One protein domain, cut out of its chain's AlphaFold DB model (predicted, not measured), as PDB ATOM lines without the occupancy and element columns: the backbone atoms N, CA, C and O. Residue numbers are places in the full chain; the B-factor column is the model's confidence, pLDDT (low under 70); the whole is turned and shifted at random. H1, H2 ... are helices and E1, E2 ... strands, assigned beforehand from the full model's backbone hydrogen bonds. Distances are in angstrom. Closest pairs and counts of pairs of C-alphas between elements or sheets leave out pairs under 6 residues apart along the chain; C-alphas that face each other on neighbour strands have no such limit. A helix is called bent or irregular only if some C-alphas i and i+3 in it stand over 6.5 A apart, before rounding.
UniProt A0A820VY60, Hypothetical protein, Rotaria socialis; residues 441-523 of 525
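What this domain is: This is residues 441 to 523 of the 525 residues of the protein "Hypothetical protein" of Rotaria socialis (UniProt A0A820VY60). With little regular structure, the domain is a loose, open V: one arm is the long hairpin of E1 and E2, the other the parallel pair E3 and E4 with H1 beside it. H2 lies near that arm's far end. The printed part has 83 residues, 31 in named elements, ordered E1, E2, E3, H1, E4, H2; the class is mixed. The radius of gyration of the C-alphas is 16.2 A, the spans 41 by 40 by 21 A.

How they stand to each other: E1, residues 441 to 444, and E2, residues 457 to 460, form an antiparallel hairpin; N 442 and O 459, 2.9 A apart, are within hydrogen-bond range. E3, residues 472 to 475, H1, residues 485 to 495, and E4, residues 505 to 508, form a strand-helix-strand unit, parallel neighbour strands with a helix between, its crossover right-handed. N 507 and O 473, 2.8 A apart, are within hydrogen-bond range. The closest C-alphas of E3 and H1, Ile 473 and Val 494, are 7.8 A apart. E2 and E3 are apart. In H1, 6 of 7 O i to N i+4 pairs are within range; H2, residues 520 to 523, is too short for one.

Where its parts are: E1 begins at C-alpha 441 (-0.509, -20.231, 52.751). H1, 16.8 A long, is only just irregular: C-alphas 485 and 488 are 6.6 A apart. H2 ends at C-alpha 523 (20.088, -35.688, 42.413).

The domain as a whole: The two farthest C-alphas, Glu 450 and Asp 467, are 44.9 A apart. The printed part has no cut; the links E1 to E2, E2 to E3 and E4 to H2 are long. No printed residue is under pLDDT 70.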
ATOM      1  N   ILE A 441      -1.921 -20.362  53.137       93.56
ATOM      2  CA  ILE A 441      -0.509 -20.231  52.751       93.56
ATOM      3  C   ILE A 441       0.377 -20.517  53.967       93.56
ATOM      4  O   ILE A 441       0.304 -19.803  54.967       93.56
ATOM      5  N   TYR A 442       1.268 -21.497  53.843       95.00
ATOM      6  CA  TYR A 442       2.286 -21.816  54.841       95.00
ATOM      7  C   TYR A 442       3.685 -21.524  54.295       95.00
ATOM      8  O   TYR A 442       3.997 -21.843  53.148       95.00
ATOM      9  N   PHE A 443       4.531 -20.921  55.132       96.88
ATOM     10  CA  PHE A 443       5.945 -20.658  54.852       96.88
ATOM     11  C   PHE A 443       6.806 -21.621  55.671       96.88
ATOM     12  O   PHE A 443       6.519 -21.850  56.845       96.88
ATOM     13  N   TYR A 444       7.857 -22.178  55.071       95.62
ATOM     14  CA  TYR A 444       8.700 -23.190  55.709       95.62
ATOM     15  C   TYR A 444      10.159 -23.101  55.252       95.62
ATOM     16  O   TYR A 444      10.478 -22.496  54.230       95.62
ATOM     17  N   ARG A 445      11.049 -23.725  56.023       95.94
ATOM     18  CA  ARG A 445      12.448 -23.999  55.678       95.94
ATOM     19  C   ARG A 445      12.858 -25.318  56.335       95.94
ATOM     20  O   ARG A 445      12.241 -25.706  57.326       95.94
ATOM     21  N   VAL A 446      13.876 -25.983  55.805       96.19
ATOM     22  CA  VAL A 446      14.389 -27.273  56.304       96.19
ATOM     23  C   VAL A 446      15.875 -27.170  56.651       96.19
ATOM     24  O   VAL A 446      16.520 -26.188  56.282       96.19
ATOM     25  N   GLY A 447      16.404 -28.153  57.380       94.31
ATOM     26  CA  GLY A 447      17.771 -28.149  57.914       94.31
ATOM     27  C   GLY A 447      17.799 -28.077  59.442       94.31
ATOM     28  O   GLY A 447      16.795 -28.362  60.098       94.31
ATOM     29  N   ASP A 448      18.949 -27.704  59.997       94.19
ATOM     30  CA  ASP A 448      19.206 -27.661  61.438       94.19
ATOM     31  C   ASP A 448      20.224 -26.555  61.816       94.19
ATOM     32  O   ASP A 448      20.578 -25.699  61.004       94.19
ATOM     33  N   ASN A 449      20.650 -26.504  63.082       94.75
ATOM     34  CA  ASN A 449      21.537 -25.449  63.596       94.75
ATOM     35  C   ASN A 449      23.046 -25.747  63.460       94.75
ATOM     36  O   ASN A 449      23.847 -24.854  63.725       94.75
ATOM     37  N   GLU A 450      23.427 -26.967  63.085       96.12
ATOM     38  CA  GLU A 450      24.805 -27.439  62.905       96.12
ATOM     39  C   GLU A 450      25.189 -27.428  61.415       96.12
ATOM     40  O   GLU A 450      26.198 -26.834  61.037       96.12
ATOM     41  N   HIS A 451      24.329 -27.983  60.559       92.19
ATOM     42  CA  HIS A 451      24.507 -28.061  59.102       92.19
ATOM     43  C   HIS A 451      23.875 -26.875  58.351       92.19
ATOM     44  O   HIS A 451      24.183 -26.636  57.182       92.19
ATOM     45  N   GLY A 452      23.024 -26.098  59.027       94.94
ATOM     46  CA  GLY A 452      22.407 -24.881  58.505       94.94
ATOM     47  C   GLY A 452      20.982 -25.063  57.977       94.94
ATOM     48  O   GLY A 452      20.425 -26.158  57.934       94.94
ATOM     49  N   TRP A 453      20.380 -23.940  57.575       95.12
ATOM     50  CA  TRP A 453      18.973 -23.841  57.176       95.12
ATOM     51  C   TRP A 453      18.817 -23.448  55.704       95.12
ATOM     52  O   TRP A 453      19.530 -22.571  55.212       95.12
ATOM     53  N   SER A 454      17.818 -24.020  55.032       95.31
ATOM     54  CA  SER A 454      17.419 -23.639  53.675       95.31
ATOM     55  C   SER A 454      16.901 -22.196  53.598       95.31
ATOM     56  O   SER A 454      16.539 -21.566  54.600       95.31
ATOM     57  N   SER A 455      16.765 -21.695  52.368       95.31
ATOM     58  CA  SER A 455      15.923 -20.532  52.086       95.31
ATOM     59  C   SER A 455      14.460 -20.796  52.482       95.31
ATOM     60  O   SER A 455      14.048 -21.934  52.729       95.31
ATOM     61  N   ILE A 456      13.669 -19.724  52.596       96.12
ATOM     62  CA  ILE A 456      12.249 -19.825  52.954       96.12
ATOM     63  C   ILE A 456      11.433 -20.130  51.695       96.12
ATOM     64  O   ILE A 456      11.372 -19.328  50.763       96.12
ATOM     65  N   HIS A 457      10.771 -21.278  51.714       93.94
ATOM     66  CA  HIS A 457       9.815 -21.739  50.717       93.94
ATOM     67  C   HIS A 457       8.377 -21.496  51.205       93.94
ATOM     68  O   HIS A 457       8.142 -21.116  52.356       93.94
ATOM     69  N   LYS A 458       7.390 -21.710  50.329       93.44
ATOM     70  CA  LYS A 458       5.966 -21.635  50.683       93.44
ATOM     71  C   LYS A 458       5.128 -22.623  49.878       93.44
ATOM     72  O   LYS A 458       5.471 -22.926  48.739       93.44
ATOM     73  N   PHE A 459       4.004 -23.044  50.444       91.38
ATOM     74  CA  PHE A 459       2.961 -23.810  49.760       91.38
ATOM     75  C   PHE A 459       1.572 -23.307  50.177       91.38
ATOM     76  O   PHE A 459       1.447 -22.498  51.100       91.38
ATOM     77  N   ILE A 460       0.531 -23.773  49.489       87.88
ATOM     78  CA  ILE A 460      -0.869 -23.588  49.892       87.88
ATOM     79  C   ILE A 460      -1.398 -24.968  50.276       87.88
ATOM     80  O   ILE A 460      -1.205 -25.922  49.524       87.88
ATOM     81  N   ASN A 461      -2.013 -25.099  51.451       91.31
ATOM     82  CA  ASN A 461      -2.647 -26.357  51.841       91.31
ATOM     83  C   ASN A 461      -3.874 -26.651  50.953       91.31
ATOM     84  O   ASN A 461      -4.441 -25.742  50.345       91.31
ATOM     85  N   ARG A 462      -4.289 -27.922  50.903       86.69
ATOM     86  CA  ARG A 462      -5.400 -28.413  50.073       86.69
ATOM     87  C   ARG A 462      -6.689 -27.580  50.242       86.69
ATOM     88  O   ARG A 462      -6.896 -27.031  51.330       86.69
ATOM     89  N   PRO A 463      -7.571 -27.539  49.225       87.75
ATOM     90  CA  PRO A 463      -8.853 -26.846  49.318       87.75
ATOM     91  C   PRO A 463      -9.755 -27.315  50.469       87.75
ATOM     92  O   PRO A 463      -9.547 -28.365  51.087       87.75
ATOM     93  N   SER A 464     -10.758 -26.493  50.763       86.25
ATOM     94  CA  SER A 464     -11.700 -26.647  51.876       86.25
ATOM     95  C   SER A 464     -12.866 -27.586  51.567       86.25
ATOM     96  O   SER A 464     -13.263 -28.355  52.442       86.25
ATOM     97  N   SER A 465     -13.406 -27.520  50.349       87.56
ATOM     98  CA  SER A 465     -14.480 -28.383  49.857       87.56
ATOM     99  C   SER A 465     -13.956 -29.419  48.862       87.56
ATOM    100  O   SER A 465     -12.885 -29.271  48.278       87.56
ATOM    101  N   ILE A 466     -14.758 -30.460  48.638       82.31
ATOM    102  CA  ILE A 466     -14.621 -31.365  47.490       82.31
ATOM    103  C   ILE A 466     -15.111 -30.711  46.183       82.31
ATOM    104  O   ILE A 466     -14.725 -31.145  45.103       82.31
ATOM    105  N   ASP A 467     -15.921 -29.652  46.291       87.06
ATOM    106  CA  ASP A 467     -16.447 -28.868  45.165       87.06
ATOM    107  C   ASP A 467     -15.511 -27.717  44.731       87.06
ATOM    108  O   ASP A 467     -15.809 -27.010  43.768       87.06
ATOM    109  N   ASP A 468     -14.397 -27.500  45.444       85.25
ATOM    110  CA  ASP A 468     -13.409 -26.467  45.113       85.25
ATOM    111  C   ASP A 468     -12.603 -26.893  43.863       85.25
ATOM    112  O   ASP A 468     -12.031 -27.985  43.817       85.25
ATOM    113  N   GLU A 469     -12.525 -26.032  42.842       84.50
ATOM    114  CA  GLU A 469     -11.837 -26.341  41.577       84.50
ATOM    115  C   GLU A 469     -10.318 -26.536  41.765       84.50
ATOM    116  O   GLU A 469      -9.630 -25.685  42.334       84.50
ATOM    117  N   ILE A 470      -9.779 -27.638  41.224       87.81
ATOM    118  CA  ILE A 470      -8.341 -27.940  41.232       87.81
ATOM    119  C   ILE A 470      -7.741 -27.900  39.825       87.81
ATOM    120  O   ILE A 470      -8.244 -28.516  38.887       87.81
ATOM    121  N   ASN A 471      -6.605 -27.218  39.689       88.69
ATOM    122  CA  ASN A 471      -5.841 -27.148  38.446       88.69
ATOM    123  C   ASN A 471      -4.660 -28.122  38.518       88.69
ATOM    124  O   ASN A 471      -3.747 -27.942  39.325       88.69
ATOM    125  N   LEU A 472      -4.676 -29.157  37.676       91.50
ATOM    126  CA  LEU A 472      -3.693 -30.242  37.678       91.50
ATOM    127  C   LEU A 472      -2.827 -30.212  36.411       91.50
ATOM    128  O   LEU A 472      -3.339 -30.070  35.302       91.50
ATOM    129  N   ILE A 473      -1.515 -30.407  36.569       93.75
ATOM    130  CA  ILE A 473      -0.593 -30.689  35.458       93.75
ATOM    131  C   ILE A 473      -0.102 -32.134  35.581       93.75
ATOM    132  O   ILE A 473       0.565 -32.470  36.555       93.75
ATOM    133  N   ALA A 474      -0.398 -32.971  34.584       94.88
ATOM    134  CA  ALA A 474       0.107 -34.342  34.482       94.88
ATOM    135  C   ALA A 474       1.126 -34.472  33.343       94.88
ATOM    136  O   ALA A 474       0.921 -33.907  32.265       94.88
ATOM    137  N   TYR A 475       2.189 -35.240  33.570       94.19
ATOM    138  CA  TYR A 475       3.125 -35.714  32.545       94.19
ATOM    139  C   TYR A 475       3.875 -36.963  33.040       94.19
ATOM    140  O   TYR A 475       3.794 -37.321  34.213       94.19
ATOM    141  N   ALA A 476       4.589 -37.632  32.142       94.50
ATOM    142  CA  ALA A 476       5.479 -38.761  32.414       94.50
ATOM    143  C   ALA A 476       6.699 -38.660  31.475       94.50
ATOM    144  O   ALA A 476       6.808 -37.674  30.736       94.50
ATOM    145  N   ASP A 477       7.601 -39.644  31.521       93.56
ATOM    146  CA  ASP A 477       8.676 -39.841  30.531       93.56
ATOM    147  C   ASP A 477       9.613 -38.622  30.357       93.56
ATOM    148  O   ASP A 477      10.123 -38.352  29.265       93.56
ATOM    149  N   MET A 478       9.817 -37.826  31.416       93.50
ATOM    150  CA  MET A 478      10.501 -36.533  31.299       93.50
ATOM    151  C   MET A 478      12.018 -36.690  31.155       93.50
ATOM    152  O   MET A 478      12.613 -36.084  30.260       93.50
ATOM    153  N   GLY A 479      12.636 -37.487  32.030       91.88
ATOM    154  CA  GLY A 479      14.086 -37.581  32.157       91.88
ATOM    155  C   GLY A 479      14.747 -36.320  32.723       91.88
ATOM    156  O   GLY A 479      14.092 -35.397  33.205       91.88
ATOM    157  N   VAL A 480      16.077 -36.288  32.638       90.56
ATOM    158  CA  VAL A 480      16.946 -35.240  33.192       90.56
ATOM    159  C   VAL A 480      17.563 -34.409  32.066       90.56
ATOM    160  O   VAL A 480      18.055 -34.940  31.069       90.56
ATOM    161  N   SER A 481      17.593 -33.086  32.226       85.75
ATOM    162  CA  SER A 481      18.323 -32.190  31.321       85.75
ATOM    163  C   SER A 481      19.827 -32.210  31.654       85.75
ATOM    164  O   SER A 481      20.172 -32.112  32.824       85.75
ATOM    165  N   PRO A 482      20.761 -32.288  30.682       84.69
ATOM    166  CA  PRO A 482      20.571 -32.228  29.231       84.69
ATOM    167  C   PRO A 482      20.470 -33.606  28.540       84.69
ATOM    168  O   PRO A 482      20.487 -33.657  27.312       84.69
ATOM    169  N   ILE A 483      20.416 -34.709  29.296       85.06
ATOM    170  CA  ILE A 483      20.495 -36.087  28.777       85.06
ATOM    171  C   ILE A 483      19.265 -36.414  27.920       85.06
ATOM    172  O   ILE A 483      19.393 -36.797  26.757       85.06
ATOM    173  N   GLN A 484      18.067 -36.203  28.465       88.50
ATOM    174  CA  GLN A 484      16.823 -36.234  27.708       88.50
ATOM    175  C   GLN A 484      16.534 -34.823  27.185       88.50
ATOM    176  O   GLN A 484      16.126 -33.926  27.922       88.50
ATOM    177  N   SER A 485      16.708 -34.618  25.878       83.50
ATOM    178  CA  SER A 485      16.522 -33.310  25.224       83.50
ATOM    179  C   SER A 485      15.101 -32.737  25.351       83.50
ATOM    180  O   SER A 485      14.913 -31.524  25.253       83.50
ATOM    181  N   GLY A 486      14.101 -33.588  25.612       87.50
ATOM    182  CA  GLY A 486      12.732 -33.181  25.933       87.50
ATOM    183  C   GLY A 486      12.558 -32.602  27.344       87.50
ATOM    184  O   GLY A 486      11.722 -31.713  27.517       87.50
ATOM    185  N   ALA A 487      13.365 -33.037  28.322       90.88
ATOM    186  CA  ALA A 487      13.208 -32.707  29.742       90.88
ATOM    187  C   ALA A 487      13.138 -31.195  29.969       90.88
ATOM    188  O   ALA A 487      12.147 -30.679  30.487       90.88
ATOM    189  N   LYS A 488      14.143 -30.456  29.475       90.69
ATOM    190  CA  LYS A 488      14.219 -29.000  29.649       90.69
ATOM    191  C   LYS A 488      12.998 -28.277  29.071       90.69
ATOM    192  O   LYS A 488      12.479 -27.352  29.689       90.69
ATOM    193  N   ALA A 489      12.511 -28.708  27.907       93.31
ATOM    194  CA  ALA A 489      11.344 -28.099  27.276       93.31
ATOM    195  C   ALA A 489      10.056 -28.349  28.078       93.31
ATOM    196  O   ALA A 489       9.180 -27.483  28.098       93.31
ATOM    197  N   THR A 490       9.936 -29.493  28.757       92.81
ATOM    198  CA  THR A 490       8.843 -29.770  29.701       92.81
ATOM    199  C   THR A 490       8.985 -28.926  30.968       92.81
ATOM    200  O   THR A 490       8.038 -28.221  31.317       92.81
ATOM    201  N   ILE A 491      10.169 -28.892  31.588       90.94
ATOM    202  CA  ILE A 491      10.474 -28.082  32.781       90.94
ATOM    203  C   ILE A 491      10.132 -26.602  32.540       90.94
ATOM    204  O   ILE A 491       9.323 -26.032  33.273       90.94
ATOM    205  N   ASP A 492      10.638 -26.000  31.456       92.44
ATOM    206  CA  ASP A 492      10.354 -24.606  31.078       92.44
ATOM    207  C   ASP A 492       8.835 -24.348  30.926       92.44
ATOM    208  O   ASP A 492       8.310 -23.319  31.361       92.44
ATOM    209  N   ARG A 493       8.097 -25.302  30.335       92.31
ATOM    210  CA  ARG A 493       6.639 -25.218  30.105       92.31
ATOM    211  C   ARG A 493       5.795 -25.402  31.363       92.31
ATOM    212  O   ARG A 493       4.663 -24.909  31.374       92.31
ATOM    213  N   VAL A 494       6.298 -26.121  32.367       92.00
ATOM    214  CA  VAL A 494       5.658 -26.294  33.680       92.00
ATOM    215  C   VAL A 494       5.925 -25.060  34.540       92.00
ATOM    216  O   VAL A 494       4.973 -24.448  35.022       92.00
ATOM    217  N   LEU A 495       7.184 -24.616  34.638       89.94
ATOM    218  CA  LEU A 495       7.575 -23.414  35.384       89.94
ATOM    219  C   LEU A 495       6.866 -22.145  34.881       89.94
ATOM    220  O   LEU A 495       6.505 -21.291  35.687       89.94
ATOM    221  N   ALA A 496       6.587 -22.035  33.578       90.06
ATOM    222  CA  ALA A 496       5.793 -20.934  33.026       90.06
ATOM    223  C   ALA A 496       4.281 -21.014  33.353       90.06
ATOM    224  O   ALA A 496       3.606 -19.982  33.378       90.06
ATOM    225  N   ARG A 497       3.735 -22.219  33.592       89.44
ATOM    226  CA  ARG A 497       2.298 -22.456  33.850       89.44
ATOM    227  C   ARG A 497       1.914 -22.394  35.322       89.44
ATOM    228  O   ARG A 497       0.833 -21.906  35.636       89.44
ATOM    229  N   VAL A 498       2.769 -22.874  36.226       87.38
ATOM    230  CA  VAL A 498       2.465 -22.917  37.670       87.38
ATOM    231  C   VAL A 498       2.062 -21.539  38.230       87.38
ATOM    232  O   VAL A 498       1.024 -21.473  38.890       87.38
ATOM    233  N   PRO A 499       2.767 -20.425  37.928       80.50
ATOM    234  CA  PRO A 499       2.399 -19.100  38.436       80.50
ATOM    235  C   PRO A 499       1.197 -18.457  37.731       80.50
ATOM    236  O   PRO A 499       0.620 -17.518  38.269       80.50
ATOM    237  N   SER A 500       0.855 -18.902  36.516       74.81
ATOM    238  CA  SER A 500      -0.128 -18.242  35.642       74.81
ATOM    239  C   SER A 500      -1.505 -18.915  35.645       74.81
ATOM    240  O   SER A 500      -2.510 -18.226  35.491       74.81
ATOM    241  N   ASN A 501      -1.567 -20.229  35.888       75.38
ATOM    242  CA  ASN A 501      -2.795 -21.031  35.829       75.38
ATOM    243  C   ASN A 501      -3.308 -21.500  37.209       75.38
ATOM    244  O   ASN A 501      -4.109 -22.427  37.269       75.38
ATOM    245  N   ASN A 502      -2.839 -20.903  38.316       81.00
ATOM    246  CA  ASN A 502      -3.227 -21.271  39.694       81.00
ATOM    247  C   ASN A 502      -3.136 -22.792  39.972       81.00
ATOM    248  O   ASN A 502      -4.067 -23.407  40.493       81.00
ATOM    249  N   VAL A 503      -2.026 -23.412  39.558       87.81
ATOM    250  CA  VAL A 503      -1.853 -24.873  39.574       87.81
ATOM    251  C   VAL A 503      -1.811 -25.395  41.011       87.81
ATOM    252  O   VAL A 503      -0.937 -25.026  41.791       87.81
ATOM    253  N   THR A 504      -2.749 -26.278  41.341       87.31
ATOM    254  CA  THR A 504      -2.925 -26.872  42.672       87.31
ATOM    255  C   THR A 504      -1.986 -28.054  42.901       87.31
ATOM    256  O   THR A 504      -1.515 -28.258  44.016       87.31
ATOM    257  N   VAL A 505      -1.722 -28.854  41.861       89.19
ATOM    258  CA  VAL A 505      -0.910 -30.077  41.962       89.19
ATOM    259  C   VAL A 505      -0.239 -30.433  40.631       89.19
ATOM    260  O   VAL A 505      -0.781 -30.195  39.549       89.19
ATOM    261  N   ILE A 506       0.953 -31.024  40.721       91.69
ATOM    262  CA  ILE A 506       1.687 -31.623  39.601       91.69
ATOM    263  C   ILE A 506       1.760 -33.133  39.839       91.69
ATOM    264  O   ILE A 506       2.037 -33.566  40.955       91.69
ATOM    265  N   LEU A 507       1.529 -33.924  38.794       94.69
ATOM    266  CA  LEU A 507       1.566 -35.381  38.824       94.69
ATOM    267  C   LEU A 507       2.561 -35.911  37.781       94.69
ATOM    268  O   LEU A 507       2.307 -35.811  36.581       94.69
ATOM    269  N   HIS A 508       3.670 -36.492  38.248       93.81
ATOM    270  CA  HIS A 508       4.637 -37.202  37.404       93.81
ATOM    271  C   HIS A 508       4.318 -38.705  37.425       93.81
ATOM    272  O   HIS A 508       4.583 -39.387  38.414       93.81
ATOM    273  N   ILE A 509       3.704 -39.225  36.362       95.38
ATOM    274  CA  ILE A 509       3.121 -40.581  36.314       95.38
ATOM    275  C   ILE A 509       4.096 -41.620  35.733       95.38
ATOM    276  O   ILE A 509       3.827 -42.255  34.721       95.38
ATOM    277  N   GLY A 510       5.232 -41.804  36.412       90.31
ATOM    278  CA  GLY A 510       6.285 -42.748  36.009       90.31
ATOM    279  C   GLY A 510       7.402 -42.112  35.177       90.31
ATOM    280  O   GLY A 510       7.350 -40.919  34.879       90.31
ATOM    281  N   ASP A 511       8.429 -42.913  34.879       92.38
ATOM    282  CA  ASP A 511       9.612 -42.584  34.069       92.38
ATOM    283  C   ASP A 511      10.215 -41.196  34.354       92.38
ATOM    284  O   ASP A 511      10.236 -40.284  33.527       92.38
ATOM    285  N   ILE A 512      10.682 -41.050  35.600       92.94
ATOM    286  CA  ILE A 512      11.119 -39.780  36.198       92.94
ATOM    287  C   ILE A 512      12.449 -39.307  35.602       92.94
ATOM    288  O   ILE A 512      12.479 -38.357  34.826       92.94
ATOM    289  N   SER A 513      13.557 -39.965  35.953       90.56
ATOM    290  CA  SER A 513      14.920 -39.516  35.626       90.56
ATOM    291  C   SER A 513      15.642 -40.370  34.580       90.56
ATOM    292  O   SER A 513      16.696 -39.976  34.087       90.56
ATOM    293  N   TYR A 514      15.121 -41.563  34.274       91.12
ATOM    294  CA  TYR A 514      15.836 -42.627  33.554       91.12
ATOM    295  C   TYR A 514      17.214 -42.986  34.148       91.12
ATOM    296  O   TYR A 514      18.069 -43.516  33.437       91.12
ATOM    297  N   ALA A 515      17.430 -42.766  35.454       87.44
ATOM    298  CA  ALA A 515      18.721 -42.988  36.118       87.44
ATOM    299  C   ALA A 515      19.328 -44.383  35.874       87.44
ATOM    300  O   ALA A 515      20.543 -44.516  35.760       87.44
ATOM    301  N   SER A 516      18.488 -45.420  35.753       86.56
ATOM    302  CA  SER A 516      18.867 -46.769  35.286       86.56
ATOM    303  C   SER A 516      20.048 -47.412  36.038       86.56
ATOM    304  O   SER A 516      20.772 -48.237  35.491       86.56
ATOM    305  N   GLY A 517      20.241 -47.025  37.304       81.94
ATOM    306  CA  GLY A 517      21.350 -47.445  38.164       81.94
ATOM    307  C   GLY A 517      22.337 -46.326  38.504       81.94
ATOM    308  O   GLY A 517      22.806 -46.282  39.636       81.94
ATOM    309  N   ILE A 518      22.583 -45.394  37.576       85.50
ATOM    310  CA  ILE A 518      23.551 -44.297  37.717       85.50
ATOM    311  C   ILE A 518      23.077 -43.331  38.813       85.50
ATOM    312  O   ILE A 518      22.169 -42.528  38.589       85.50
ATOM    313  N   GLY A 519      23.707 -43.392  39.992       83.38
ATOM    314  CA  GLY A 519      23.224 -42.711  41.202       83.38
ATOM    315  C   GLY A 519      23.038 -41.200  41.032       83.38
ATOM    316  O   GLY A 519      21.990 -40.669  41.387       83.38
ATOM    317  N   ALA A 520      24.002 -40.538  40.379       85.38
ATOM    318  CA  ALA A 520      24.007 -39.090  40.135       85.38
ATOM    319  C   ALA A 520      22.741 -38.543  39.448       85.38
ATOM    320  O   ALA A 520      22.448 -37.356  39.560       85.38
ATOM    321  N   LEU A 521      22.008 -39.379  38.706       88.44
ATOM    322  CA  LEU A 521      20.830 -38.956  37.945       88.44
ATOM    323  C   LEU A 521      19.546 -38.898  38.789       88.44
ATOM    324  O   LEU A 521      18.500 -38.533  38.263       88.44
ATOM    325  N   TRP A 522      19.610 -39.230  40.083       87.38
ATOM    326  CA  TRP A 522      18.532 -38.951  41.039       87.38
ATOM    327  C   TRP A 522      18.623 -37.550  41.656       87.38
ATOM    328  O   TRP A 522      17.585 -36.949  41.912       87.38
ATOM    329  N   ASP A 523      19.837 -37.019  41.834       87.56
ATOM    330  CA  ASP A 523      20.088 -35.688  42.413       87.56
ATOM    331  C   ASP A 523      20.218 -34.572  41.352       87.56
ATOM    332  O   ASP A 523      20.338 -33.390  41.683       87.56
TER     333      ASP A 523